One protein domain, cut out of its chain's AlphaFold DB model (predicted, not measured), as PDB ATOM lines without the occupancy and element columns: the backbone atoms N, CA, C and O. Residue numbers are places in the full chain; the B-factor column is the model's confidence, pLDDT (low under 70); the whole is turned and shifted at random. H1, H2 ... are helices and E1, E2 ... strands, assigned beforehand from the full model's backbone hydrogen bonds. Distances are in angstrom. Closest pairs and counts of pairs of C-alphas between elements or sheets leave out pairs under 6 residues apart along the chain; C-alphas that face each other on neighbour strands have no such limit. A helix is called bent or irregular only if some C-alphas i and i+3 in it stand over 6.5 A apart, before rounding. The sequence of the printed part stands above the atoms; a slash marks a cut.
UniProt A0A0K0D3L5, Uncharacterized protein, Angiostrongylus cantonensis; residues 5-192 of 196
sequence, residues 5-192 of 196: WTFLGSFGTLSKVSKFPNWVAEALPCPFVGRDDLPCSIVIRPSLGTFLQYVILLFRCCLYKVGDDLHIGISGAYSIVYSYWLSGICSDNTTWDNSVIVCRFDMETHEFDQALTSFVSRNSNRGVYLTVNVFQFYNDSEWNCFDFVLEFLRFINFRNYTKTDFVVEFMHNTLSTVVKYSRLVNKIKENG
ATOM      1  N   TRP A   5      44.845 -33.750   4.697       35.53
ATOM      2  CA  TRP A   5      44.091 -33.221   3.569       35.53
ATOM      3  C   TRP A   5      42.782 -34.001   3.391       35.53
ATOM      4  O   TRP A   5      42.799 -35.232   3.353       35.53
ATOM      5  N   THR A   6      41.647 -33.306   3.272       34.50
ATOM      6  CA  THR A   6      40.324 -33.919   3.023       34.50
ATOM      7  C   THR A   6      39.702 -33.384   1.732       34.50
ATOM      8  O   THR A   6      39.772 -32.186   1.472       34.50
ATOM      9  N   PHE A   7      39.083 -34.257   0.927       38.41
ATOM     10  CA  PHE A   7      38.482 -33.910  -0.370       38.41
ATOM     11  C   PHE A   7      37.042 -33.396  -0.244       38.41
ATOM     12  O   PHE A   7      36.224 -34.013   0.434       38.41
ATOM     13  N   LEU A   8      36.709 -32.334  -0.984       34.06
ATOM     14  CA  LEU A   8      35.333 -31.945  -1.300       34.06
ATOM     15  C   LEU A   8      35.096 -32.159  -2.798       34.06
ATOM     16  O   LEU A   8      35.342 -31.288  -3.621       34.06
ATOM     17  N   GLY A   9      34.640 -33.363  -3.135       30.69
ATOM     18  CA  GLY A   9      34.147 -33.723  -4.460       30.69
ATOM     19  C   GLY A   9      33.116 -34.835  -4.309       30.69
ATOM     20  O   GLY A   9      33.485 -35.992  -4.146       30.69
ATOM     21  N   SER A  10      31.833 -34.461  -4.267       36.56
ATOM     22  CA  SER A  10      30.636 -35.327  -4.354       36.56
ATOM     23  C   SER A  10      30.553 -36.599  -3.473       36.56
ATOM     24  O   SER A  10      29.677 -37.435  -3.690       36.56
ATOM     25  N   PHE A  11      31.384 -36.768  -2.447       34.00
ATOM     26  CA  PHE A  11      31.264 -37.873  -1.493       34.00
ATOM     27  C   PHE A  11      31.244 -37.337  -0.067       34.00
ATOM     28  O   PHE A  11      32.282 -36.959   0.456       34.00
ATOM     29  N   GLY A  12      30.064 -37.367   0.557       30.28
ATOM     30  CA  GLY A  12      29.906 -37.444   2.009       30.28
ATOM     31  C   GLY A  12      30.361 -36.223   2.813       30.28
ATOM     32  O   GLY A  12      31.540 -35.940   2.976       30.28
ATOM     33  N   THR A  13      29.381 -35.559   3.408       33.00
ATOM     34  CA  THR A  13      29.486 -34.577   4.492       33.00
ATOM     35  C   THR A  13      30.688 -34.753   5.438       33.00
ATOM     36  O   THR A  13      30.875 -35.797   6.074       33.00
ATOM     37  N   LEU A  14      31.440 -33.654   5.597       41.34
ATOM     38  CA  LEU A  14      32.397 -33.361   6.672       41.34
ATOM     39  C   LEU A  14      31.813 -33.746   8.043       41.34
ATOM     40  O   LEU A  14      31.071 -32.981   8.650       41.34
ATOM     41  N   SER A  15      32.136 -34.937   8.548       36.75
ATOM     42  CA  SER A  15      31.672 -35.383   9.876       36.75
ATOM     43  C   SER A  15      32.750 -36.059  10.729       36.75
ATOM     44  O   SER A  15      32.448 -36.573  11.804       36.75
ATOM     45  N   LYS A  16      34.029 -36.045  10.318       42.69
ATOM     46  CA  LYS A  16      35.108 -36.757  11.040       42.69
ATOM     47  C   LYS A  16      36.354 -35.938  11.408       42.69
ATOM     48  O   LYS A  16      37.368 -36.531  11.754       42.69
ATOM     49  N   VAL A  17      36.285 -34.604  11.441       48.41
ATOM     50  CA  VAL A  17      37.399 -33.763  11.958       48.41
ATOM     51  C   VAL A  17      37.309 -33.538  13.485       48.41
ATOM     52  O   VAL A  17      38.160 -32.897  14.086       48.41
ATOM     53  N   SER A  18      36.330 -34.131  14.177       46.59
ATOM     54  CA  SER A  18      36.108 -33.915  15.620       46.59
ATOM     55  C   SER A  18      37.130 -34.568  16.566       46.59
ATOM     56  O   SER A  18      37.022 -34.396  17.776       46.59
ATOM     57  N   LYS A  19      38.116 -35.326  16.060       52.59
ATOM     58  CA  LYS A  19      39.074 -36.074  16.900       52.59
ATOM     59  C   LYS A  19      40.426 -35.390  17.130       52.59
ATOM     60  O   LYS A  19      41.192 -35.891  17.948       52.59
ATOM     61  N   PHE A  20      40.724 -34.267  16.471       60.47
ATOM     62  CA  PHE A  20      42.033 -33.611  16.587       60.47
ATOM     63  C   PHE A  20      41.907 -32.076  16.612       60.47
ATOM     64  O   PHE A  20      41.967 -31.440  15.564       60.47
ATOM     65  N   PRO A  21      41.762 -31.455  17.798       57.47
ATOM     66  CA  PRO A  21      41.437 -30.028  17.932       57.47
ATOM     67  C   PRO A  21      42.532 -29.062  17.443       57.47
ATOM     68  O   PRO A  21      42.258 -27.881  17.269       57.47
ATOM     69  N   ASN A  22      43.749 -29.554  17.183       69.56
ATOM     70  CA  ASN A  22      44.883 -28.745  16.710       69.56
ATOM     71  C   ASN A  22      45.222 -28.977  15.227       69.56
ATOM     72  O   ASN A  22      46.293 -28.574  14.777       69.56
ATOM     73  N   TRP A  23      44.382 -29.706  14.490       64.94
ATOM     74  CA  TRP A  23      44.647 -30.050  13.095       64.94
ATOM     75  C   TRP A  23      43.829 -29.139  12.191       64.94
ATOM     76  O   TRP A  23      42.609 -29.057  12.316       64.94
ATOM     77  N   VAL A  24      44.511 -28.460  11.273       63.94
ATOM     78  CA  VAL A  24      43.870 -27.688  10.209       63.94
ATOM     79  C   VAL A  24      43.707 -28.621   9.016       63.94
ATOM     80  O   VAL A  24      44.688 -29.181   8.527       63.94
ATOM     81  N   ALA A  25      42.463 -28.822   8.586       66.50
ATOM     82  CA  ALA A  25      42.165 -29.529   7.353       66.50
ATOM     83  C   ALA A  25      42.127 -28.509   6.214       66.50
ATOM     84  O   ALA A  25      41.336 -27.568   6.255       66.50
ATOM     85  N   GLU A  26      42.974 -28.701   5.208       67.62
ATOM     86  CA  GLU A  26      42.950 -27.906   3.986       67.62
ATOM     87  C   GLU A  26      42.414 -28.768   2.839       67.62
ATOM     88  O   GLU A  26      42.675 -29.976   2.755       67.62
ATOM     89  N   ALA A  27      41.590 -28.162   1.985       70.31
ATOM     90  CA  ALA A  27      41.063 -28.833   0.811       70.31
ATOM     91  C   ALA A  27      42.137 -28.840  -0.277       70.31
ATOM     92  O   ALA A  27      42.658 -27.793  -0.655       70.31
ATOM     93  N   LEU A  28      42.457 -30.021  -0.803       74.31
ATOM     94  CA  LEU A  28      43.341 -30.107  -1.960       74.31
ATOM     95  C   LEU A  28      42.612 -29.619  -3.212       74.31
ATOM     96  O   LEU A  28      41.488 -30.072  -3.457       74.31
ATOM     97  N   PRO A  29      43.256 -28.781  -4.042       82.62
ATOM     98  CA  PRO A  29      42.715 -28.418  -5.342       82.62
ATOM     99  C   PRO A  29      42.463 -29.673  -6.181       82.62
ATOM    100  O   PRO A  29      43.378 -30.461  -6.440       82.62
ATOM    101  N   CYS A  30      41.212 -29.869  -6.589       84.44
ATOM    102  CA  CYS A  30      40.827 -30.952  -7.482       84.44
ATOM    103  C   CYS A  30      41.137 -30.546  -8.931       84.44
ATOM    104  O   CYS A  30      40.639 -29.513  -9.372       84.44
ATOM    105  N   PRO A  31      41.931 -31.327  -9.689       87.75
ATOM    106  CA  PRO A  31      42.204 -31.031 -11.095       87.75
ATOM    107  C   PRO A  31      41.035 -31.411 -12.012       87.75
ATOM    108  O   PRO A  31      41.054 -31.072 -13.192       87.75
ATOM    109  N   PHE A  32      40.052 -32.153 -11.492       88.62
ATOM    110  CA  PHE A  32      38.853 -32.537 -12.224       88.62
ATOM    111  C   PHE A  32      37.792 -31.469 -12.059       88.62
ATOM    112  O   PHE A  32      37.487 -31.054 -10.939       88.62
ATOM    113  N   VAL A  33      37.231 -31.070 -13.184       86.56
ATOM    114  CA  VAL A  33      36.191 -30.056 -13.273       86.56
ATOM    115  C   VAL A  33      34.847 -30.723 -13.526       86.56
ATOM    116  O   VAL A  33      34.754 -31.769 -14.178       86.56
ATOM    117  N   GLY A  34      33.808 -30.133 -12.939       81.75
ATOM    118  CA  GLY A  34      32.436 -30.559 -13.171       81.75
ATOM    119  C   GLY A  34      31.968 -30.128 -14.555       81.75
ATOM    120  O   GLY A  34      32.498 -29.178 -15.130       81.75
ATOM    121  N   ARG A  35      30.936 -30.807 -15.060       76.19
ATOM    122  CA  ARG A  35      30.310 -30.522 -16.360       76.19
ATOM    123  C   ARG A  35      30.103 -29.035 -16.653       76.19
ATOM    124  O   ARG A  35      30.368 -28.612 -17.766       76.19
ATOM    125  N   ASP A  36      29.617 -28.264 -15.685       82.00
ATOM    126  CA  ASP A  36      29.215 -26.873 -15.917       82.00
ATOM    127  C   ASP A  36      30.383 -25.873 -15.803       82.00
ATOM    128  O   ASP A  36      30.218 -24.708 -16.149       82.00
ATOM    129  N   ASP A  37      31.574 -26.321 -15.387       85.31
ATOM    130  CA  ASP A  37      32.767 -25.485 -15.165       85.31
ATOM    131  C   ASP A  37      33.801 -25.614 -16.302       85.31
ATOM    132  O   ASP A  37      35.017 -25.598 -16.090       85.31
ATOM    133  N   LEU A  38      33.312 -25.768 -17.537       85.25
ATOM    134  CA  LEU A  38      34.121 -25.936 -18.745       85.25
ATOM    135  C   LEU A  38      34.035 -24.782 -19.764       85.25
ATOM    136  O   LEU A  38      34.382 -25.029 -20.921       85.25
ATOM    137  N   PRO A  39      33.597 -23.548 -19.450       91.12
ATOM    138  CA  PRO A  39      33.350 -22.563 -20.498       91.12
ATOM    139  C   PRO A  39      34.634 -22.223 -21.265       91.12
ATOM    140  O   PRO A  39      35.699 -22.065 -20.663       91.12
ATOM    141  N   CYS A  40      34.517 -22.114 -22.591       94.25
ATOM    142  CA  CYS A  40      35.558 -21.612 -23.497       94.25
ATOM    143  C   CYS A  40      36.940 -22.230 -23.224       94.25
ATOM    144  O   CYS A  40      37.904 -21.541 -22.875       94.25
ATOM    145  N   SER A  41      37.044 -23.554 -23.336       95.81
ATOM    146  CA  SER A  41      38.256 -24.278 -22.941       95.81
ATOM    147  C   SER A  41      38.570 -25.477 -23.829       95.81
ATOM    148  O   SER A  41      37.702 -26.016 -24.512       95.81
ATOM    149  N   ILE A  42      39.829 -25.913 -23.821       96.06
ATOM    150  CA  ILE A  42      40.223 -27.234 -24.311       96.06
ATOM    151  C   ILE A  42      40.257 -28.181 -23.121       96.06
ATOM    152  O   ILE A  42      40.914 -27.913 -22.109       96.06
ATOM    153  N   VAL A  43      39.580 -29.312 -23.276       94.31
ATOM    154  CA  VAL A  43      39.398 -30.322 -22.238       94.31
ATOM    155  C   VAL A  43      39.908 -31.678 -22.693       94.31
ATOM    156  O   VAL A  43      39.825 -32.026 -23.870       94.31
ATOM    157  N   ILE A  44      40.405 -32.464 -21.740       91.75
ATOM    158  CA  ILE A  44      40.782 -33.862 -21.940       91.75
ATOM    159  C   ILE A  44      40.035 -34.775 -20.972       91.75
ATOM    160  O   ILE A  44      39.756 -34.413 -19.827       91.75
ATOM    161  N   ARG A  45      39.775 -36.001 -21.416       87.38
ATOM    162  CA  ARG A  45      39.296 -37.099 -20.572       87.38
ATOM    163  C   ARG A  45      39.897 -38.425 -21.032       87.38
ATOM    164  O   ARG A  45      40.311 -38.525 -22.183       87.38
ATOM    165  N   PRO A  46      39.914 -39.473 -20.198       82.00
ATOM    166  CA  PRO A  46      40.146 -40.822 -20.693       82.00
ATOM    167  C   PRO A  46      39.025 -41.213 -21.664       82.00
ATOM    168  O   PRO A  46      37.855 -40.909 -21.411       82.00
ATOM    169  N   SER A  47      39.351 -41.899 -22.759       72.44
ATOM    170  CA  SER A  47      38.351 -42.415 -23.705       72.44
ATOM    171  C   SER A  47      37.396 -43.399 -23.024       72.44
ATOM    172  O   SER A  47      36.206 -43.400 -23.341       72.44
ATOM    173  N   LEU A  48      37.890 -44.157 -22.034       67.88
ATOM    174  CA  LEU A  48      37.125 -45.086 -21.203       67.88
ATOM    175  C   LEU A  48      37.323 -44.797 -19.705       67.88
ATOM    176  O   LEU A  48      38.450 -44.718 -19.214       67.88
ATOM    177  N   GLY A  49      36.218 -44.713 -18.959       68.81
ATOM    178  CA  GLY A  49      36.223 -44.542 -17.501       68.81
ATOM    179  C   GLY A  49      36.625 -43.138 -17.031       68.81
ATOM    180  O   GLY A  49      36.460 -42.154 -17.745       68.81
ATOM    181  N   THR A  50      37.127 -43.041 -15.797       69.56
ATOM    182  CA  THR A  50      37.568 -41.775 -15.173       69.56
ATOM    183  C   THR A  50      39.062 -41.782 -14.873       69.56
ATOM    184  O   THR A  50      39.644 -42.846 -14.676       69.56
ATOM    185  N   PHE A  51      39.695 -40.612 -14.732       69.69
ATOM    186  CA  PHE A  51      41.114 -40.519 -14.352       69.69
ATOM    187  C   PHE A  51      41.436 -41.213 -13.015       69.69
ATOM    188  O   PHE A  51      42.538 -41.736 -12.833       69.69
ATOM    189  N   LEU A  52      40.474 -41.261 -12.086       68.50
ATOM    190  CA  LEU A  52      40.611 -41.985 -10.819       68.50
ATOM    191  C   LEU A  52      40.626 -43.505 -11.028       68.50
ATOM    192  O   LEU A  52      41.446 -44.196 -10.425       68.50
ATOM    193  N   GLN A  53      39.757 -44.026 -11.900       65.06
ATOM    194  CA  GLN A  53      39.742 -45.445 -12.281       65.06
ATOM    195  C   GLN A  53      40.965 -45.819 -13.125       65.06
ATOM    196  O   GLN A  53      41.537 -46.893 -12.938       65.06
ATOM    197  N   TYR A  54      41.404 -44.912 -13.996       59.47
ATOM    198  CA  TYR A  54      42.546 -45.099 -14.883       59.47
ATOM    199  C   TYR A  54      43.826 -45.386 -14.096       59.47
ATOM    200  O   TYR A  54      44.547 -46.338 -14.385       59.47
ATOM    201  N   VAL A  55      44.071 -44.628 -13.021       55.09
ATOM    202  CA  VAL A  55      45.225 -44.860 -12.138       55.09
ATOM    203  C   VAL A  55      45.095 -46.165 -11.344       55.09
ATOM    204  O   VAL A  55      46.104 -46.800 -11.076       55.09
ATOM    205  N   ILE A  56      43.892 -46.643 -11.019       51.78
ATOM    206  CA  ILE A  56      43.722 -47.963 -10.379       51.78
ATOM    207  C   ILE A  56      44.090 -49.093 -11.355       51.78
ATOM    208  O   ILE A  56      44.783 -50.038 -10.976       51.78
ATOM    209  N   LEU A  57      43.662 -48.988 -12.617       46.72
ATOM    210  CA  LEU A  57      43.952 -49.985 -13.651       46.72
ATOM    211  C   LEU A  57      45.428 -49.986 -14.060       46.72
ATOM    212  O   LEU A  57      45.994 -51.064 -14.178       46.72
ATOM    213  N   LEU A  58      46.073 -48.818 -14.142       50.00
ATOM    214  CA  LEU A  58      47.524 -48.657 -14.335       50.00
ATOM    215  C   LEU A  58      48.374 -49.445 -13.326       50.00
ATOM    216  O   LEU A  58      49.451 -49.929 -13.663       50.00
ATOM    217  N   PHE A  59      47.911 -49.555 -12.078       49.69
ATOM    218  CA  PHE A  59      48.645 -50.242 -11.010       49.69
ATOM    219  C   PHE A  59      48.269 -51.725 -10.854       49.69
ATOM    220  O   PHE A  59      49.039 -52.469 -10.248       49.69
ATOM    221  N   ARG A  60      47.122 -52.182 -11.388       46.88
ATOM    222  CA  ARG A  60      46.682 -53.595 -11.293       46.88
ATOM    223  C   ARG A  60      46.783 -54.384 -12.600       46.88
ATOM    224  O   ARG A  60      46.926 -55.600 -12.545       46.88
ATOM    225  N   CYS A  61      46.739 -53.719 -13.750       39.69
ATOM    226  CA  CYS A  61      46.830 -54.311 -15.080       39.69
ATOM    227  C   CYS A  61      47.891 -53.566 -15.899       39.69
ATOM    228  O   CYS A  61      47.728 -52.393 -16.214       39.69
ATOM    229  N   CYS A  62      48.937 -54.271 -16.335       40.56
ATOM    230  CA  CYS A  62      50.003 -53.748 -17.208       40.56
ATOM    231  C   CYS A  62      49.545 -53.379 -18.643       40.56
ATOM    232  O   CYS A  62      50.384 -53.265 -19.532       40.56
ATOM    233  N   LEU A  63      48.238 -53.238 -18.893       39.75
ATOM    234  CA  LEU A  63      47.672 -52.965 -20.220       39.75
ATOM    235  C   LEU A  63      47.389 -51.484 -20.487       39.75
ATOM    236  O   LEU A  63      47.168 -51.138 -21.637       39.75
ATOM    237  N   TYR A  64      47.408 -50.633 -19.461       40.69
ATOM    238  CA  TYR A  64      47.172 -49.200 -19.618       40.69
ATOM    239  C   TYR A  64      48.406 -48.454 -19.127       40.69
ATOM    240  O   TYR A  64      48.888 -48.743 -18.034       40.69
ATOM    241  N   LYS A  65      48.941 -47.533 -19.928       45.06
ATOM    242  CA  LYS A  65      50.012 -46.576 -19.615       45.06
ATOM    243  C   LYS A  65      49.408 -45.183 -19.432       45.06
ATOM    244  O   LYS A  65      48.335 -44.871 -19.937       45.06
ATOM    245  N   VAL A  66      50.081 -44.327 -18.660       43.38
ATOM    246  CA  VAL A  66      49.691 -42.912 -18.554       43.38
ATOM    247  C   VAL A  66      49.782 -42.310 -19.957       43.38
ATOM    248  O   VAL A  66      50.883 -42.213 -20.492       43.38
ATOM    249  N   GLY A  67      48.639 -41.937 -20.535       47.75
ATOM    250  CA  GLY A  67      48.547 -41.433 -21.909       47.75
ATOM    251  C   GLY A  67      47.905 -42.392 -22.916       47.75
ATOM    252  O   GLY A  67      47.667 -41.962 -24.039       47.75
ATOM    253  N   ASP A  68      47.580 -43.632 -22.533       50.72
ATOM    254  CA  ASP A  68      46.802 -44.517 -23.409       50.72
ATOM    255  C   ASP A  68      45.364 -43.971 -23.527       50.72
ATOM    256  O   ASP A  68      44.745 -43.620 -22.518       50.72
ATOM    257  N   ASP A  69      44.865 -43.836 -24.757       69.06
ATOM    258  CA  ASP A  69      43.526 -43.364 -25.138       69.06
ATOM    259  C   ASP A  69      42.978 -42.180 -24.317       69.06
ATOM    260  O   ASP A  69      41.981 -42.292 -23.598       69.06
ATOM    261  N   LEU A  70      43.619 -41.013 -24.435       79.75
ATOM    262  CA  LEU A  70      43.023 -39.736 -24.032       79.75
ATOM    263  C   LEU A  70      42.205 -39.147 -25.184       79.75
ATOM    264  O   LEU A  70      42.691 -39.019 -26.305       79.75
ATOM    265  N   HIS A  71      40.985 -38.715 -24.879       88.44
ATOM    266  CA  HIS A  71      40.133 -37.966 -25.792       88.44
ATOM    267  C   HIS A  71      40.192 -36.475 -25.467       88.44
ATOM    268  O   HIS A  71      40.182 -36.092 -24.295       88.44
ATOM    269  N   ILE A  72      40.241 -35.634 -26.499       91.94
ATOM    270  CA  ILE A  72      40.361 -34.176 -26.381       91.94
ATOM    271  C   ILE A  72      39.214 -33.484 -27.123       91.94
ATOM    272  O   ILE A  72      38.743 -33.963 -28.158       91.94
ATOM    273  N   GLY A  73      38.737 -32.374 -26.569       93.94
ATOM    274  CA  GLY A  73      37.621 -31.612 -27.114       93.94
ATOM    275  C   GLY A  73      37.698 -30.130 -26.775       93.94
ATOM    276  O   GLY A  73      38.506 -29.701 -25.951       93.94
ATOM    277  N   ILE A  74      36.846 -29.353 -27.437       96.56
ATOM    278  CA  ILE A  74      36.710 -27.908 -27.268       96.56
ATOM    279  C   ILE A  74      35.340 -27.645 -26.666       96.56
ATOM    280  O   ILE A  74      34.320 -28.002 -27.250       96.56
ATOM    281  N   SER A  75      35.325 -27.024 -25.503       95.88
ATOM    282  CA  SER A  75      34.122 -26.656 -24.784       95.88
ATOM    283  C   SER A  75      33.730 -25.215 -25.095       95.88
ATOM    284  O   SER A  75      34.552 -24.308 -24.949       95.88
ATOM    285  N   GLY A  76      32.488 -25.018 -25.539       93.31
ATOM    286  CA  GLY A  76      31.897 -23.695 -25.758       93.31
ATOM    287  C   GLY A  76      31.493 -22.995 -24.457       93.31
ATOM    288  O   GLY A  76      31.740 -23.491 -23.358       93.31
ATOM    289  N   ALA A  77      30.822 -21.853 -24.574       89.44
ATOM    290  CA  ALA A  77      30.343 -21.036 -23.456       89.44
ATOM    291  C   ALA A  77      29.437 -21.787 -22.474       89.44
ATOM    292  O   ALA A  77      29.491 -21.577 -21.265       89.44
ATOM    293  N   TYR A  78      28.584 -22.656 -23.013       88.38
ATOM    294  CA  TYR A  78      27.580 -23.414 -22.266       88.38
ATOM    295  C   TYR A  78      28.079 -24.802 -21.856       88.38
ATOM    296  O   TYR A  78      27.277 -25.709 -21.631       88.38
ATOM    297  N   SER A  79      29.399 -24.992 -21.831       88.88
ATOM    298  CA  SER A  79      30.047 -26.258 -21.484       88.88
ATOM    299  C   SER A  79      29.636 -27.451 -22.367       88.88
ATOM    300  O   SER A  79      29.736 -28.615 -21.975       88.88
ATOM    301  N   ILE A  80      29.169 -27.169 -23.590       91.31
ATOM    302  CA  ILE A  80      28.976 -28.179 -24.635       91.31
ATOM    303  C   ILE A  80      30.335 -28.439 -25.270       91.31
ATOM    304  O   ILE A  80      30.949 -27.524 -25.825       91.31
ATOM    305  N   VAL A  81      30.784 -29.691 -25.217       93.62
ATOM    306  CA  VAL A  81      32.087 -30.083 -25.745       93.62
ATOM    307  C   VAL A  81      31.936 -30.660 -27.143       93.62
ATOM    308  O   VAL A  81      31.232 -31.646 -27.361       93.62
ATOM    309  N   TYR A  82      32.655 -30.067 -28.086       94.50
ATOM    310  CA  TYR A  82      32.819 -30.558 -29.444       94.50
ATOM    311  C   TYR A  82      34.119 -31.348 -29.543       94.50
ATOM    312  O   TYR A  82      35.178 -30.893 -29.115       94.50
ATOM    313  N   SER A  83      34.056 -32.542 -30.113       91.69
ATOM    314  CA  SER A  83      35.219 -33.413 -30.289       91.69
ATOM    315  C   SER A  83      35.095 -34.227 -31.570       91.69
ATOM    316  O   SER A  83      34.001 -34.355 -32.111       91.69
ATOM    317  N   TYR A  84      36.203 -34.774 -32.064       87.62
ATOM    318  CA  TYR A  84      36.211 -35.567 -33.293       87.62
ATOM    319  C   TYR A  84      36.442 -37.046 -32.991       87.62
ATOM    320  O   TYR A  84      37.392 -37.387 -32.291       87.62
ATOM    321  N   TRP A  85      35.591 -37.925 -33.514       82.06
ATOM    322  CA  TRP A  85      35.677 -39.369 -33.293       82.06
ATOM    323  C   TRP A  85      35.364 -40.159 -34.573       82.06
ATOM    324  O   TRP A  85      35.356 -39.609 -35.673       82.06
ATOM    325  N   LEU A  86      35.085 -41.458 -34.435       75.31
ATOM    326  CA  LEU A  86      34.781 -42.379 -35.536       75.31
ATOM    327  C   LEU A  86      33.635 -41.915 -36.446       75.31
ATOM    328  O   LEU A  86      33.630 -42.265 -37.619       75.31
ATOM    329  N   SER A  87      32.674 -41.144 -35.929       75.94
ATOM    330  CA  SER A  87      31.529 -40.611 -36.682       75.94
ATOM    331  C   SER A  87      31.701 -39.146 -37.108       75.94
ATOM    332  O   SER A  87      30.720 -38.499 -37.465       75.94
ATOM    333  N   GLY A  88      32.919 -38.603 -37.037       82.50
ATOM    334  CA  GLY A  88      33.195 -37.192 -37.298       82.50
ATOM    335  C   GLY A  88      33.040 -36.317 -36.054       82.50
ATOM    336  O   GLY A  88      33.372 -36.739 -34.944       82.50
ATOM    337  N   ILE A  89      32.567 -35.079 -36.235       89.06
ATOM    338  CA  ILE A  89      32.390 -34.128 -35.129       89.06
ATOM    339  C   ILE A  89      31.171 -34.526 -34.292       89.06
ATOM    340  O   ILE A  89      30.050 -34.609 -34.791       89.06
ATOM    341  N   CYS A  90      31.392 -34.713 -32.999       88.06
ATOM    342  CA  CYS A  90      30.380 -34.988 -31.993       88.06
ATOM    343  C   CYS A  90      30.291 -33.813 -31.019       88.06
ATOM    344  O   CYS A  90      31.318 -33.285 -30.594       88.06
ATOM    345  N   SER A  91      29.073 -33.448 -30.624       90.25
ATOM    346  CA  SER A  91      28.810 -32.523 -29.520       90.25
ATOM    347  C   SER A  91      28.207 -33.288 -28.351       90.25
ATOM    348  O   SER A  91      27.224 -34.005 -28.540       90.25
ATOM    349  N   ASP A  92      28.759 -33.122 -27.158       85.19
ATOM    350  CA  ASP A  92      28.229 -33.750 -25.955       85.19
ATOM    351  C   ASP A  92      28.534 -32.904 -24.717       85.19
ATOM    352  O   ASP A  92      29.602 -32.312 -24.592       85.19
ATOM    353  N   ASN A  93      27.589 -32.865 -23.786       78.31
ATOM    354  CA  ASN A  93      27.757 -32.255 -22.470       78.31
ATOM    355  C   ASN A  93      27.714 -33.296 -21.342       78.31
ATOM    356  O   ASN A  93      28.062 -32.994 -20.208       78.31
ATOM    357  N   THR A  94      27.320 -34.540 -21.615       75.75
ATOM    358  CA  THR A  94      27.083 -35.541 -20.575       75.75
ATOM    359  C   THR A  94      28.321 -36.343 -20.198       75.75
ATOM    360  O   THR A  94      28.530 -36.569 -19.003       75.75
ATOM    361  N   THR A  95      29.152 -36.741 -21.169       80.88
ATOM    362  CA  THR A  95      30.294 -37.654 -20.951       80.88
ATOM    363  C   THR A  95      31.594 -36.961 -20.539       80.88
ATOM    364  O   THR A  95      32.587 -37.637 -20.273       80.88
ATOM    365  N   TRP A  96      31.598 -35.630 -20.455       86.62
ATOM    366  CA  TRP A  96      32.774 -34.820 -20.109       86.62
ATOM    367  C   TRP A  96      32.860 -34.436 -18.626       86.62
ATOM    368  O   TRP A  96      33.684 -33.605 -18.246       86.62
ATOM    369  N   ASP A  97      32.045 -35.058 -17.773       85.00
ATOM    370  CA  ASP A  97      32.160 -34.896 -16.325       85.00
ATOM    371  C   ASP A  97      33.468 -35.509 -15.792       85.00
ATOM    372  O   ASP A  97      33.903 -36.570 -16.245       85.00
ATOM    373  N   ASN A  98      34.093 -34.854 -14.810       84.62
ATOM    374  CA  ASN A  98      35.439 -35.179 -14.312       84.62
ATOM    375  C   ASN A  98      36.538 -35.121 -15.392       84.62
ATOM    376  O   ASN A  98      37.553 -35.823 -15.299       84.62
ATOM    377  N   SER A  99      36.335 -34.294 -16.420       89.75
ATOM    378  CA  SER A  99      37.380 -33.940 -17.378       89.75
ATOM    379  C   SER A  99      38.398 -32.989 -16.747       89.75
ATOM    380  O   SER A  99      38.289 -32.593 -15.582       89.75
ATOM    381  N   VAL A 100      39.443 -32.675 -17.506       91.44
ATOM    382  CA  VAL A 100      40.514 -31.780 -17.082       91.44
ATOM    383  C   VAL A 100      40.702 -30.715 -18.145       91.44
ATOM    384  O   VAL A 100      40.841 -31.033 -19.326       91.44
ATOM    385  N   ILE A 101      40.740 -29.456 -17.726       94.19
ATOM    386  CA  ILE A 101      41.038 -28.339 -18.619       94.19
ATOM    387  C   ILE A 101      42.546 -28.261 -18.832       94.19
ATOM    388  O   ILE A 101      43.312 -28.199 -17.872       94.19
ATOM    389  N   VAL A 102      42.964 -28.249 -20.096       93.56
ATOM    390  CA  VAL A 102      44.373 -28.077 -20.489       93.56
ATOM    391  C   VAL A 102      44.662 -26.663 -20.985       93.56
ATOM    392  O   VAL A 102      45.797 -26.211 -20.899       93.56
ATOM    393  N   CYS A 103      43.649 -25.944 -21.471       94.56
ATOM    394  CA  CYS A 103      43.774 -24.561 -21.925       94.56
ATOM    395  C   CYS A 103      42.441 -23.830 -21.718       94.56
ATOM    396  O   CYS A 103      41.396 -24.372 -22.077       94.56
ATOM    397  N   ARG A 104      42.466 -22.620 -21.150       93.75
ATOM    398  CA  ARG A 104      41.316 -21.700 -21.123       93.75
ATOM    399  C   ARG A 104      41.579 -20.551 -22.085       93.75
ATOM    400  O   ARG A 104      42.722 -20.117 -22.210       93.75
ATOM    401  N   PHE A 105      40.530 -20.083 -22.748       93.50
ATOM    402  CA  PHE A 105      40.615 -18.946 -23.651       93.50
ATOM    403  C   PHE A 105      40.072 -17.692 -22.974       93.50
ATOM    404  O   PHE A 105      38.940 -17.689 -22.498       93.50
ATOM    405  N   ASP A 106      40.849 -16.612 -23.015       88.44
ATOM    406  CA  ASP A 106      40.460 -15.294 -22.491       88.44
ATOM    407  C   ASP A 106      39.664 -14.469 -23.527       88.44
ATOM    408  O   ASP A 106      39.744 -13.243 -23.571       88.44
ATOM    409  N   MET A 107      38.930 -15.141 -24.417       87.06
ATOM    410  CA  MET A 107      38.105 -14.511 -25.450       87.06
ATOM    411  C   MET A 107      36.706 -14.218 -24.905       87.06
ATOM    412  O   MET A 107      36.175 -14.992 -24.108       87.06
ATOM    413  N   GLU A 108      36.078 -13.143 -25.389       90.56
ATOM    414  CA  GLU A 108      34.670 -12.873 -25.107       90.56
ATOM    415  C   GLU A 108      33.801 -14.071 -25.503       90.56
ATOM    416  O   GLU A 108      33.849 -14.568 -26.632       90.56
ATOM    417  N   THR A 109      32.978 -14.529 -24.563       89.75
ATOM    418  CA  THR A 109      32.214 -15.780 -24.651       89.75
ATOM    419  C   THR A 109      31.411 -15.908 -25.948       89.75
ATOM    420  O   THR A 109      31.394 -16.959 -26.586       89.75
ATOM    421  N   HIS A 110      30.768 -14.819 -26.370       91.19
ATOM    422  CA  HIS A 110      29.974 -14.790 -27.595       91.19
ATOM    423  C   HIS A 110      30.836 -14.898 -28.864       91.19
ATOM    424  O   HIS A 110      30.445 -15.571 -29.816       91.19
ATOM    425  N   GLU A 111      32.015 -14.271 -28.888       93.06
ATOM    426  CA  GLU A 111      32.946 -14.371 -30.019       93.06
ATOM    427  C   GLU A 111      33.508 -15.789 -30.141       93.06
ATOM    428  O   GLU A 111      33.573 -16.341 -31.243       93.06
ATOM    429  N   PHE A 112      33.830 -16.411 -29.002       94.56
ATOM    430  CA  PHE A 112      34.315 -17.786 -28.953       94.56
ATOM    431  C   PHE A 112      33.289 -18.772 -29.518       94.56
ATOM    432  O   PHE A 112      33.619 -19.579 -30.389       94.56
ATOM    433  N   ASP A 113      32.028 -18.675 -29.090       93.94
ATOM    434  CA  ASP A 113      30.954 -19.548 -29.573       93.94
ATOM    435  C   ASP A 113      30.659 -19.354 -31.063       93.94
ATOM    436  O   ASP A 113      30.426 -20.331 -31.786       93.94
ATOM    437  N   GLN A 114      30.705 -18.114 -31.561       95.06
ATOM    438  CA  GLN A 114      30.565 -17.845 -32.993       95.06
ATOM    439  C   GLN A 114      31.705 -18.470 -33.800       95.06
ATOM    440  O   GLN A 114      31.461 -19.081 -34.850       95.06
ATOM    441  N   ALA A 115      32.941 -18.347 -33.314       95.94
ATOM    442  CA  ALA A 115      34.107 -18.946 -33.943       95.94
ATOM    443  C   ALA A 115      34.025 -20.478 -33.926       95.94
ATOM    444  O   ALA A 115      34.216 -21.108 -34.967       95.94
ATOM    445  N   LEU A 116      33.667 -21.076 -32.787       95.88
ATOM    446  CA  LEU A 116      33.511 -22.520 -32.630       95.88
ATOM    447  C   LEU A 116      32.398 -23.072 -33.524       95.88
ATOM    448  O   LEU A 116      32.618 -24.038 -34.253       95.88
ATOM    449  N   THR A 117      31.235 -22.422 -33.557       94.38
ATOM    450  CA  THR A 117      30.115 -22.817 -34.427       94.38
ATOM    451  C   THR A 117      30.503 -22.731 -35.904       94.38
ATOM    452  O   THR A 117      30.255 -23.661 -36.677       94.38
ATOM    453  N   SER A 118      31.169 -21.641 -36.300       95.31
ATOM    454  CA  SER A 118      31.667 -21.457 -37.666       95.31
ATOM    455  C   SER A 118      32.701 -22.515 -38.042       95.31
ATOM    456  O   SER A 118      32.664 -23.056 -39.148       95.31
ATOM    457  N   PHE A 119      33.615 -22.828 -37.125       95.56
ATOM    458  CA  PHE A 119      34.625 -23.858 -37.307       95.56
ATOM    459  C   PHE A 119      33.989 -25.239 -37.475       95.56
ATOM    460  O   PHE A 119      34.283 -25.923 -38.455       95.56
ATOM    461  N   VAL A 120      33.084 -25.626 -36.574       93.06
ATOM    462  CA  VAL A 120      32.375 -26.908 -36.637       93.06
ATOM    463  C   VAL A 120      31.631 -27.026 -37.963       93.06
ATOM    464  O   VAL A 120      31.871 -27.980 -38.692       93.06
ATOM    465  N   SER A 121      30.838 -26.018 -38.341       91.19
ATOM    466  CA  SER A 121      30.079 -26.016 -39.598       91.19
ATOM    467  C   SER A 121      30.965 -26.178 -40.842       91.19
ATOM    468  O   SER A 121      30.634 -26.959 -41.737       91.19
ATOM    469  N   ARG A 122      32.122 -25.501 -40.894       90.38
ATOM    470  CA  ARG A 122      33.082 -25.623 -42.011       90.38
ATOM    471  C   ARG A 122      33.748 -26.997 -42.083       90.38
ATOM    472  O   ARG A 122      34.170 -27.406 -43.161       90.38
ATOM    473  N   ASN A 123      33.860 -27.694 -40.954       86.75
ATOM    474  CA  ASN A 123      34.570 -28.964 -40.847       86.75
ATOM    475  C   ASN A 123      33.640 -30.180 -40.712       86.75
ATOM    476  O   ASN A 123      34.140 -31.301 -40.687       86.75
ATOM    477  N   SER A 124      32.312 -30.001 -40.707       80.56
ATOM    478  CA  SER A 124      31.332 -31.094 -40.586       80.56
ATOM    479  C   SER A 124      31.491 -32.195 -41.641       80.56
ATOM    480  O   SER A 124      31.168 -33.346 -41.373       80.56
ATOM    481  N   ASN A 125      32.015 -31.857 -42.825       71.56
ATOM    482  CA  ASN A 125      32.245 -32.799 -43.930       71.56
ATOM    483  C   ASN A 125      33.715 -33.250 -44.054       71.56
ATOM    484  O   ASN A 125      34.077 -33.944 -45.004       71.56
ATOM    485  N   ARG A 126      34.598 -32.822 -43.144       66.12
ATOM    486  CA  ARG A 126      36.036 -33.104 -43.221       66.12
ATOM    487  C   ARG A 126      36.302 -34.509 -42.665       66.12
ATOM    488  O   ARG A 126      35.902 -34.825 -41.547       66.12
ATOM    489  N   GLY A 127      36.936 -35.357 -43.479       51.25
ATOM    490  CA  GLY A 127      37.137 -36.788 -43.199       51.25
ATOM    491  C   GLY A 127      36.165 -37.731 -43.922       51.25
ATOM    492  O   GLY A 127      36.226 -38.937 -43.705       51.25
ATOM    493  N   VAL A 128      35.281 -37.227 -44.798       47.94
ATOM    494  CA  VAL A 128      34.475 -38.077 -45.693       47.94
ATOM    495  C   VAL A 128      35.395 -38.692 -46.760       47.94
ATOM    496  O   VAL A 128      35.550 -38.152 -47.855       47.94
ATOM    497  N   TYR A 129      36.006 -39.837 -46.464       42.84
ATOM    498  CA  TYR A 129      36.564 -40.698 -47.502       42.84
ATOM    499  C   TYR A 129      35.410 -41.482 -48.138       42.84
ATOM    500  O   TYR A 129      34.891 -42.440 -47.568       42.84
ATOM    501  N   LEU A 130      34.968 -41.051 -49.326       38.31
ATOM    502  CA  LEU A 130      34.044 -41.801 -50.185       38.31
ATOM    503  C   LEU A 130      34.760 -43.027 -50.776       38.31
ATOM    504  O   LEU A 130      34.994 -43.113 -51.979       38.31
ATOM    505  N   THR A 131      35.126 -43.990 -49.935       38.88
ATOM    506  CA  THR A 131      35.480 -45.338 -50.382       38.88
ATOM    507  C   THR A 131      34.292 -46.248 -50.143       38.88
ATOM    508  O   THR A 131      33.844 -46.458 -49.017       38.88
ATOM    509  N   VAL A 132      33.762 -46.751 -51.252       37.66
ATOM    510  CA  VAL A 132      32.649 -47.692 -51.355       37.66
ATOM    511  C   VAL A 132      32.866 -48.836 -50.348       37.66
ATOM    512  O   VAL A 132      33.689 -49.711 -50.597       37.66
ATOM    513  N   ASN A 133      32.129 -48.811 -49.229       37.53
ATOM    514  CA  ASN A 133      31.980 -49.848 -48.184       37.53
ATOM    515  C   ASN A 133      32.608 -49.684 -46.783       37.53
ATOM    516  O   ASN A 133      32.338 -50.561 -45.968       37.53
ATOM    517  N   VAL A 134      33.301 -48.606 -46.387       41.00
ATOM    518  CA  VAL A 134      33.589 -48.395 -44.941       41.00
ATOM    519  C   VAL A 134      33.671 -46.904 -44.597       41.00
ATOM    520  O   VAL A 134      34.559 -46.200 -45.064       41.00
ATOM    521  N   PHE A 135      32.757 -46.418 -43.752       44.91
ATOM    522  CA  PHE A 135      32.836 -45.092 -43.137       44.91
ATOM    523  C   PHE A 135      33.956 -45.079 -42.081       44.91
ATOM    524  O   PHE A 135      33.723 -45.440 -40.930       44.91
ATOM    525  N   GLN A 136      35.176 -44.697 -42.459       50.25
ATOM    526  CA  GLN A 136      36.268 -44.447 -41.510       50.25
ATOM    527  C   GLN A 136      36.674 -42.973 -41.583       50.25
ATOM    528  O   GLN A 136      37.495 -42.575 -42.401       50.25
ATOM    529  N   PHE A 137      36.050 -42.159 -40.729       53.50
ATOM    530  CA  PHE A 137      36.333 -40.725 -40.593       53.50
ATOM    531  C   PHE A 137      37.600 -40.441 -39.770       53.50
ATOM    532  O   PHE A 137      38.152 -39.347 -39.828       53.50
ATOM    533  N   TYR A 138      38.063 -41.425 -38.999       54.19
ATOM    534  CA  TYR A 138      39.150 -41.294 -38.038       54.19
ATOM    535  C   TYR A 138      40.410 -41.987 -38.561       54.19
ATOM    536  O   TYR A 138      40.394 -43.193 -38.808       54.19
ATOM    537  N   ASN A 139      41.492 -41.225 -38.717       59.00
ATOM    538  CA  ASN A 139      42.820 -41.761 -38.989       59.00
ATOM    539  C   ASN A 139      43.731 -41.374 -37.821       59.00
ATOM    540  O   ASN A 139      44.068 -40.198 -37.678       59.00
ATOM    541  N   ASP A 140      44.156 -42.366 -37.033       60.47
ATOM    542  CA  ASP A 140      45.040 -42.200 -35.870       60.47
ATOM    543  C   ASP A 140      46.278 -41.341 -36.162       60.47
ATOM    544  O   ASP A 140      46.756 -40.611 -35.291       60.47
ATOM    545  N   SER A 141      46.789 -41.413 -37.394       63.69
ATOM    546  CA  SER A 141      48.030 -40.758 -37.804       63.69
ATOM    547  C   SER A 141      47.821 -39.392 -38.468       63.69
ATOM    548  O   SER A 141      48.686 -38.528 -38.329       63.69
ATOM    549  N   GLU A 142      46.699 -39.169 -39.159       69.31
ATOM    550  CA  GLU A 142      46.512 -37.993 -40.033       69.31
ATOM    551  C   GLU A 142      45.404 -37.028 -39.593       69.31
ATOM    552  O   GLU A 142      45.566 -35.816 -39.730       69.31
ATOM    553  N   TRP A 143      44.270 -37.543 -39.107       81.38
ATOM    554  CA  TRP A 143      43.142 -36.718 -38.678       81.38
ATOM    555  C   TRP A 143      42.387 -37.408 -37.547       81.38
ATOM    556  O   TRP A 143      41.537 -38.279 -37.761       81.38
ATOM    557  N   ASN A 144      42.731 -37.006 -36.330       84.69
ATOM    558  CA  ASN A 144      42.151 -37.521 -35.101       84.69
ATOM    559  C   ASN A 144      41.602 -36.383 -34.214       84.69
ATOM    560  O   ASN A 144      41.555 -35.213 -34.607       84.69
ATOM    561  N   CYS A 145      41.164 -36.713 -32.995       88.19
ATOM    562  CA  CYS A 145      40.638 -35.735 -32.034       88.19
ATOM    563  C   CYS A 145      41.634 -34.614 -31.706       88.19
ATOM    564  O   CYS A 145      41.231 -33.475 -31.473       88.19
ATOM    565  N   PHE A 146      42.931 -34.912 -31.744       89.69
ATOM    566  CA  PHE A 146      43.998 -33.951 -31.523       89.69
ATOM    567  C   PHE A 146      44.127 -32.977 -32.694       89.69
ATOM    568  O   PHE A 146      44.187 -31.768 -32.484       89.69
ATOM    569  N   ASP A 147      44.115 -33.484 -33.930       89.44
ATOM    570  CA  ASP A 147      44.192 -32.648 -35.136       89.44
ATOM    571  C   ASP A 147      43.013 -31.677 -35.229       89.44
ATOM    572  O   ASP A 147      43.205 -30.510 -35.564       89.44
ATOM    573  N   PHE A 148      41.817 -32.125 -34.839       92.62
ATOM    574  CA  PHE A 148      40.629 -31.279 -34.738       92.62
ATOM    575  C   PHE A 148      40.851 -30.055 -33.830       92.62
ATOM    576  O   PHE A 148      40.509 -28.934 -34.210       92.62
ATOM    577  N   VAL A 149      41.474 -30.244 -32.663       95.31
ATOM    578  CA  VAL A 149      41.786 -29.152 -31.728       95.31
ATOM    579  C   VAL A 149      42.870 -28.231 -32.278       95.31
ATOM    580  O   VAL A 149      42.733 -27.009 -32.212       95.31
ATOM    581  N   LEU A 150      43.936 -28.789 -32.857       94.50
ATOM    582  CA  LEU A 150      45.010 -27.983 -33.443       94.50
ATOM    583  C   LEU A 150      44.513 -27.145 -34.626       94.50
ATOM    584  O   LEU A 150      44.931 -25.999 -34.791       94.50
ATOM    585  N   GLU A 151      43.609 -27.690 -35.436       94.88
ATOM    586  CA  GLU A 151      42.986 -26.958 -36.536       94.88
ATOM    587  C   GLU A 151      42.106 -25.814 -36.017       94.88
ATOM    588  O   GLU A 151      42.138 -24.724 -36.587       94.88
ATOM    589  N   PHE A 152      41.374 -26.009 -34.914       96.00
ATOM    590  CA  PHE A 152      40.618 -24.925 -34.285       96.00
ATOM    591  C   PHE A 152      41.532 -23.799 -33.793       96.00
ATOM    592  O   PHE A 152      41.265 -22.632 -34.070       96.00
ATOM    593  N   LEU A 153      42.649 -24.131 -33.136       96.25
ATOM    594  CA  LEU A 153      43.628 -23.137 -32.678       96.25
ATOM    595  C   LEU A 153      44.202 -22.310 -33.835       96.25
ATOM    596  O   LEU A 153      44.383 -21.098 -33.701       96.25
ATOM    597  N   ARG A 154      44.447 -22.948 -34.988       95.31
ATOM    598  CA  ARG A 154      44.831 -22.246 -36.221       95.31
ATOM    599  C   ARG A 154      43.694 -21.379 -36.757       95.31
ATOM    600  O   ARG A 154      43.943 -20.251 -37.167       95.31
ATOM    601  N   PHE A 155      42.462 -21.884 -36.736       95.12
ATOM    602  CA  PHE A 155      41.278 -21.184 -37.233       95.12
ATOM    603  C   PHE A 155      41.019 -19.864 -36.497       95.12
ATOM    604  O   PHE A 155      40.748 -18.856 -37.145       95.12
ATOM    605  N   ILE A 156      41.150 -19.851 -35.168       94.88
ATOM    606  CA  ILE A 156      40.999 -18.633 -34.353       94.88
ATOM    607  C   ILE A 156      42.275 -17.780 -34.293       94.88
ATOM    608  O   ILE A 156      42.334 -16.818 -33.535       94.88
ATOM    609  N   ASN A 157      43.306 -18.135 -35.071       93.75
ATOM    610  CA  ASN A 157      44.605 -17.467 -35.094       93.75
ATOM    611  C   ASN A 157      45.265 -17.346 -33.702       93.75
ATOM    612  O   ASN A 157      45.924 -16.352 -33.407       93.75
ATOM    613  N   PHE A 158      45.089 -18.357 -32.843       92.19
ATOM    614  CA  PHE A 158      45.661 -18.363 -31.493       92.19
ATOM    615  C   PHE A 158      47.177 -18.583 -31.545       92.19
ATOM    616  O   PHE A 158      47.965 -17.713 -31.187       92.19
ATOM    617  N   ARG A 159      47.593 -19.747 -32.047       90.81
ATOM    618  CA  ARG A 159      48.967 -20.070 -32.453       90.81
ATOM    619  C   ARG A 159      48.925 -21.360 -33.268       90.81
ATOM    620  O   ARG A 159      48.087 -22.230 -33.032       90.81
ATOM    621  N   ASN A 160      49.842 -21.496 -34.223       92.19
ATOM    622  CA  ASN A 160      50.028 -22.752 -34.936       92.19
ATOM    623  C   ASN A 160      50.921 -23.700 -34.119       92.19
ATOM    624  O   ASN A 160      52.120 -23.462 -34.004       92.19
ATOM    625  N   TYR A 161      50.326 -24.748 -33.549       92.50
ATOM    626  CA  TYR A 161      51.022 -25.756 -32.751       92.50
ATOM    627  C   TYR A 161      51.235 -27.049 -33.539       92.50
ATOM    628  O   TYR A 161      50.331 -27.512 -34.241       92.50
ATOM    629  N   THR A 162      52.391 -27.686 -33.347       90.62
ATOM    630  CA  THR A 162      52.518 -29.127 -33.601       90.62
ATOM    631  C   THR A 162      51.889 -29.923 -32.449       90.62
ATOM    632  O   THR A 162      51.676 -29.388 -31.357       90.62
ATOM    633  N   LYS A 163      51.614 -31.222 -32.655       87.00
ATOM    634  CA  LYS A 163      51.126 -32.108 -31.576       87.00
ATOM    635  C   LYS A 163      52.069 -32.080 -30.369       87.00
ATOM    636  O   LYS A 163      51.618 -31.953 -29.234       87.00
ATOM    637  N   THR A 164      53.372 -32.142 -30.623       88.44
ATOM    638  CA  THR A 164      54.405 -32.139 -29.583       88.44
ATOM    639  C   THR A 164      54.434 -30.827 -28.807       88.44
ATOM    640  O   THR A 164      54.438 -30.868 -27.578       88.44
ATOM    641  N   ASP A 165      54.385 -29.682 -29.492       91.00
ATOM    642  CA  ASP A 165      54.408 -28.370 -28.830       91.00
ATOM    643  C   ASP A 165      53.196 -28.194 -27.914       91.00
ATOM    644  O   ASP A 165      53.338 -27.785 -26.762       91.00
ATOM    645  N   PHE A 166      52.011 -28.588 -28.389       90.75
ATOM    646  CA  PHE A 166      50.790 -28.525 -27.590       90.75
ATOM    647  C   PHE A 166      50.882 -29.397 -26.329       90.75
ATOM    648  O   PHE A 166      50.493 -28.967 -25.242       90.75
ATOM    649  N   VAL A 167      51.413 -30.621 -26.451       88.19
ATOM    650  CA  VAL A 167      51.589 -31.516 -25.296       88.19
ATOM    651  C   VAL A 167      52.537 -30.899 -24.271       88.19
ATOM    652  O   VAL A 167      52.234 -30.922 -23.076       88.19
ATOM    653  N   VAL A 168      53.668 -30.358 -24.723       88.25
ATOM    654  CA  VAL A 168      54.678 -29.755 -23.844       88.25
ATOM    655  C   VAL A 168      54.120 -28.526 -23.131       88.25
ATOM    656  O   VAL A 168      54.317 -28.395 -21.924       88.25
ATOM    657  N   GLU A 169      53.403 -27.661 -23.846       91.44
ATOM    658  CA  GLU A 169      52.897 -26.401 -23.299       91.44
ATOM    659  C   GLU A 169      51.696 -26.606 -22.362       91.44
ATOM    660  O   GLU A 169      51.695 -26.092 -21.243       91.44
ATOM    661  N   PHE A 170      50.700 -27.402 -22.766       89.31
ATOM    662  CA  PHE A 170      49.409 -27.467 -22.065       89.31
ATOM    663  C   PHE A 170      49.163 -28.775 -21.310       89.31
ATOM    664  O   PHE A 170      48.541 -28.783 -20.242       89.31
ATOM    665  N   MET A 171      49.628 -29.911 -21.835       86.44
ATOM    666  CA  MET A 171      49.235 -31.217 -21.293       86.44
ATOM    667  C   MET A 171      50.204 -31.757 -20.247       86.44
ATOM    668  O   MET A 171      49.760 -32.399 -19.299       86.44
ATOM    669  N   HIS A 172      51.508 -31.507 -20.379       84.31
ATOM    670  CA  HIS A 172      52.528 -32.141 -19.543       84.31
ATOM    671  C   HIS A 172      52.315 -31.880 -18.042       84.31
ATOM    672  O   HIS A 172      52.202 -32.816 -17.243       84.31
ATOM    673  N   ASN A 173      52.208 -30.609 -17.648       85.50
ATOM    674  CA  ASN A 173      52.022 -30.235 -16.244       85.50
ATOM    675  C   ASN A 173      50.649 -30.665 -15.722       85.50
ATOM    676  O   ASN A 173      50.538 -31.191 -14.613       85.50
ATOM    677  N   THR A 174      49.621 -30.503 -16.551       87.12
ATOM    678  CA  THR A 174      48.240 -30.877 -16.249       87.12
ATOM    679  C   THR A 174      48.120 -32.372 -15.953       87.12
ATOM    680  O   THR A 174      47.652 -32.764 -14.882       87.12
ATOM    681  N   LEU A 175      48.647 -33.225 -16.834       85.88
ATOM    682  CA  LEU A 175      48.661 -34.675 -16.645       85.88
ATOM    683  C   LEU A 175      49.520 -35.093 -15.447       85.88
ATOM    684  O   LEU A 175      49.131 -35.995 -14.706       85.88
ATOM    685  N   SER A 176      50.651 -34.424 -15.202       85.62
ATOM    686  CA  SER A 176      51.468 -34.683 -14.009       85.62
ATOM    687  C   SER A 176      50.679 -34.430 -12.719       85.62
ATOM    688  O   SER A 176      50.700 -35.260 -11.804       85.62
ATOM    689  N   THR A 177      49.936 -33.323 -12.657       87.19
ATOM    690  CA  THR A 177      49.062 -32.982 -11.527       87.19
ATOM    691  C   THR A 177      47.948 -34.007 -11.357       87.19
ATOM    692  O   THR A 177      47.755 -34.510 -10.251       87.19
ATOM    693  N   VAL A 178      47.276 -34.395 -12.445       86.50
ATOM    694  CA  VAL A 178      46.231 -35.430 -12.435       86.50
ATOM    695  C   VAL A 178      46.761 -36.753 -11.887       86.50
ATOM    696  O   VAL A 178      46.154 -37.344 -10.997       86.50
ATOM    697  N   VAL A 179      47.928 -37.208 -12.351       83.94
ATOM    698  CA  VAL A 179      48.540 -38.459 -11.878       83.94
ATOM    699  C   VAL A 179      48.883 -38.381 -10.389       83.94
ATOM    700  O   VAL A 179      48.602 -39.326  -9.646       83.94
ATOM    701  N   LYS A 180      49.474 -37.271  -9.929       85.31
ATOM    702  CA  LYS A 180      49.801 -37.060  -8.508       85.31
ATOM    703  C   LYS A 180      48.545 -37.060  -7.641       85.31
ATOM    704  O   LYS A 180      48.501 -37.771  -6.638       85.31
ATOM    705  N   TYR A 181      47.525 -36.317  -8.060       86.75
ATOM    706  CA  TYR A 181      46.246 -36.224  -7.370       86.75
ATOM    707  C   TYR A 181      45.566 -37.590  -7.265       86.75
ATOM    708  O   TYR A 181      45.242 -38.042  -6.168       86.75
ATOM    709  N   SER A 182      45.429 -38.306  -8.381       83.31
ATOM    710  CA  SER A 182      44.814 -39.635  -8.406       83.31
ATOM    711  C   SER A 182      45.553 -40.634  -7.512       83.31
ATOM    712  O   SER A 182      44.920 -41.405  -6.790       83.31
ATOM    713  N   ARG A 183      46.894 -40.606  -7.495       82.25
ATOM    714  CA  ARG A 183      47.700 -41.440  -6.586       82.25
ATOM    715  C   ARG A 183      47.412 -41.132  -5.120       82.25
ATOM    716  O   ARG A 183      47.301 -42.055  -4.316       82.25
ATOM    717  N   LEU A 184      47.296 -39.854  -4.777       85.38
ATOM    718  CA  LEU A 184      47.008 -39.422  -3.416       85.38
ATOM    719  C   LEU A 184      45.609 -39.860  -2.969       85.38
ATOM    720  O   LEU A 184      45.477 -40.476  -1.913       85.38
ATOM    721  N   VAL A 185      44.588 -39.623  -3.801       83.94
ATOM    722  CA  VAL A 185      43.208 -40.078  -3.556       83.94
ATOM    723  C   VAL A 185      43.170 -41.585  -3.313       83.94
ATOM    724  O   VAL A 185      42.536 -42.037  -2.362       83.94
ATOM    725  N   ASN A 186      43.863 -42.371  -4.141       81.62
ATOM    726  CA  ASN A 186      43.874 -43.827  -4.012       81.62
ATOM    727  C   ASN A 186      44.538 -44.285  -2.708       81.62
ATOM    728  O   ASN A 186      43.953 -45.085  -1.983       81.62
ATOM    729  N   LYS A 187      45.687 -43.709  -2.338       82.50
ATOM    730  CA  LYS A 187      46.337 -44.022  -1.055       82.50
ATOM    731  C   LYS A 187      45.465 -43.672   0.152       82.50
ATOM    732  O   LYS A 187      45.481 -44.408   1.136       82.50
ATOM    733  N   ILE A 188      44.711 -42.573   0.089       83.56
ATOM    734  CA  ILE A 188      43.764 -42.189   1.146       83.56
ATOM    735  C   ILE A 188      42.593 -43.175   1.204       83.56
ATOM    736  O   ILE A 188      42.184 -43.559   2.295       83.56
ATOM    737  N   LYS A 189      42.074 -43.637   0.059       79.56
ATOM    738  CA  LYS A 189      41.023 -44.670   0.022       79.56
ATOM    739  C   LYS A 189      41.487 -45.997   0.628       79.56
ATOM    740  O   LYS A 189      40.696 -46.654   1.294       79.56
ATOM    741  N   GLU A 190      42.744 -46.372   0.410       80.69
ATOM    742  CA  GLU A 190      43.329 -47.611   0.937       80.69
ATOM    743  C   GLU A 190      43.639 -47.528   2.437       80.69
ATOM    744  O   GLU A 190      43.322 -48.449   3.183       80.69
ATOM    745  N   ASN A 191      44.243 -46.422   2.889       81.25
ATOM    746  CA  ASN A 191      44.813 -46.315   4.239       81.25
ATOM    747  C   ASN A 191      44.000 -45.422   5.194       81.25
ATOM    748  O   ASN A 191      44.328 -45.301   6.372       81.25
ATOM    749  N   GLY A 192      42.964 -44.744   4.698       75.75
ATOM    750  CA  GLY A 192      42.174 -43.746   5.423       75.75
ATOM    751  C   GLY A 192      42.839 -42.368   5.542       75.75
ATOM    752  O   GLY A 192      42.138 -41.372   5.705       75.75
TER     753      GLY A 192
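This is residues 5 to 192 of the 196 residues of an uncharacterized protein of Angiostrongylus cantonensis (UniProt A0A0K0D3L5). A strongly twisted sheet of five strands forms a wall with helices over one face: H3 packs along E2 and E3, H2 lies near it, and the bent H4 passes edge strand E5, its second arm reaching out to H1. Two long stretches without named elements, residues 5 to 40 and 124 to 144, extend the ends, and residues 18 to 23 stick out. The 188 printed residues hold E1 H1 E2 E3 E4 E5 H2 H3 H4 in that order, with sheet order E4 - E3 - E2 - E1 - E5, antiparallel throughout. The class is mixed, with 92 residues, under half, in named elements, in two layers, H2, H3, H4a and H4b on one face of the sheet. The whole is only just compact, close to loose, with a radius of gyration of the C-alphas of 19.1 A, and elongated, spanning 67 by 42 by 29 A.

E1, residues 41 to 46, spans 16.8 A from C-alpha 41 at (38.256, -24.278, -22.941). E2 is 70 to 75, 15.8 A; E3 81 to 85, 12.5 A; E4 88 to 92, 12.9 A; E5 100 to 104, 10.9 A. H1 is 51 to 60, 14.5 A; H2 109 to 123, 21.0 A; H3 145 to 155, 15.5 A. H4, 163 to 191, was assigned as one helix by its hydrogen bonds but is bent, C-alphas 170 and 173 being 7.0 A apart; its arms are H4a, 163 to 170, 10.7 A, and H4b, 173 to 191, 27.0 A, ending at C-alpha 191 at (44.813, -46.315, 4.239).

Within hydrogen-bond range are N 73 and O 43 of E2 and E1, 2.9 A; N 42 and O 103 of E1 and E5, 2.8 A; N 82 and O 74 of hairpin E2 and E3, 2.8 A; and N 90 and O 83 of hairpin E3 and E4, 2.8 A. E2, E3 and E4 form a meander, each the antiparallel neighbour of the one before. H3 is over E3 and E2 at a height over the sheet of 8.9 A, along the strands. H2 and H3 only just touch, with 3 pairs of C-alphas within 8 A, the closest Phe 119 and Phe 152 at 6.8 A. H4b touches H1 with residues 178 to 186 alone, the closest C-alphas, Leu 52 and Ser 182, 5.4 A apart. Every O i to N i+4 pair is within hydrogen-bond range in H2, H3, H4a and H4b, and 5 of 6 in H1.

The C-alphas farthest apart, Pro 21 and Val 132, are 72.0 A apart. The printed part has no cut; the link H2 to H3 is long. pLDDT is under 70 in residues 5 to 26, 48 to 69 and 126 to 142.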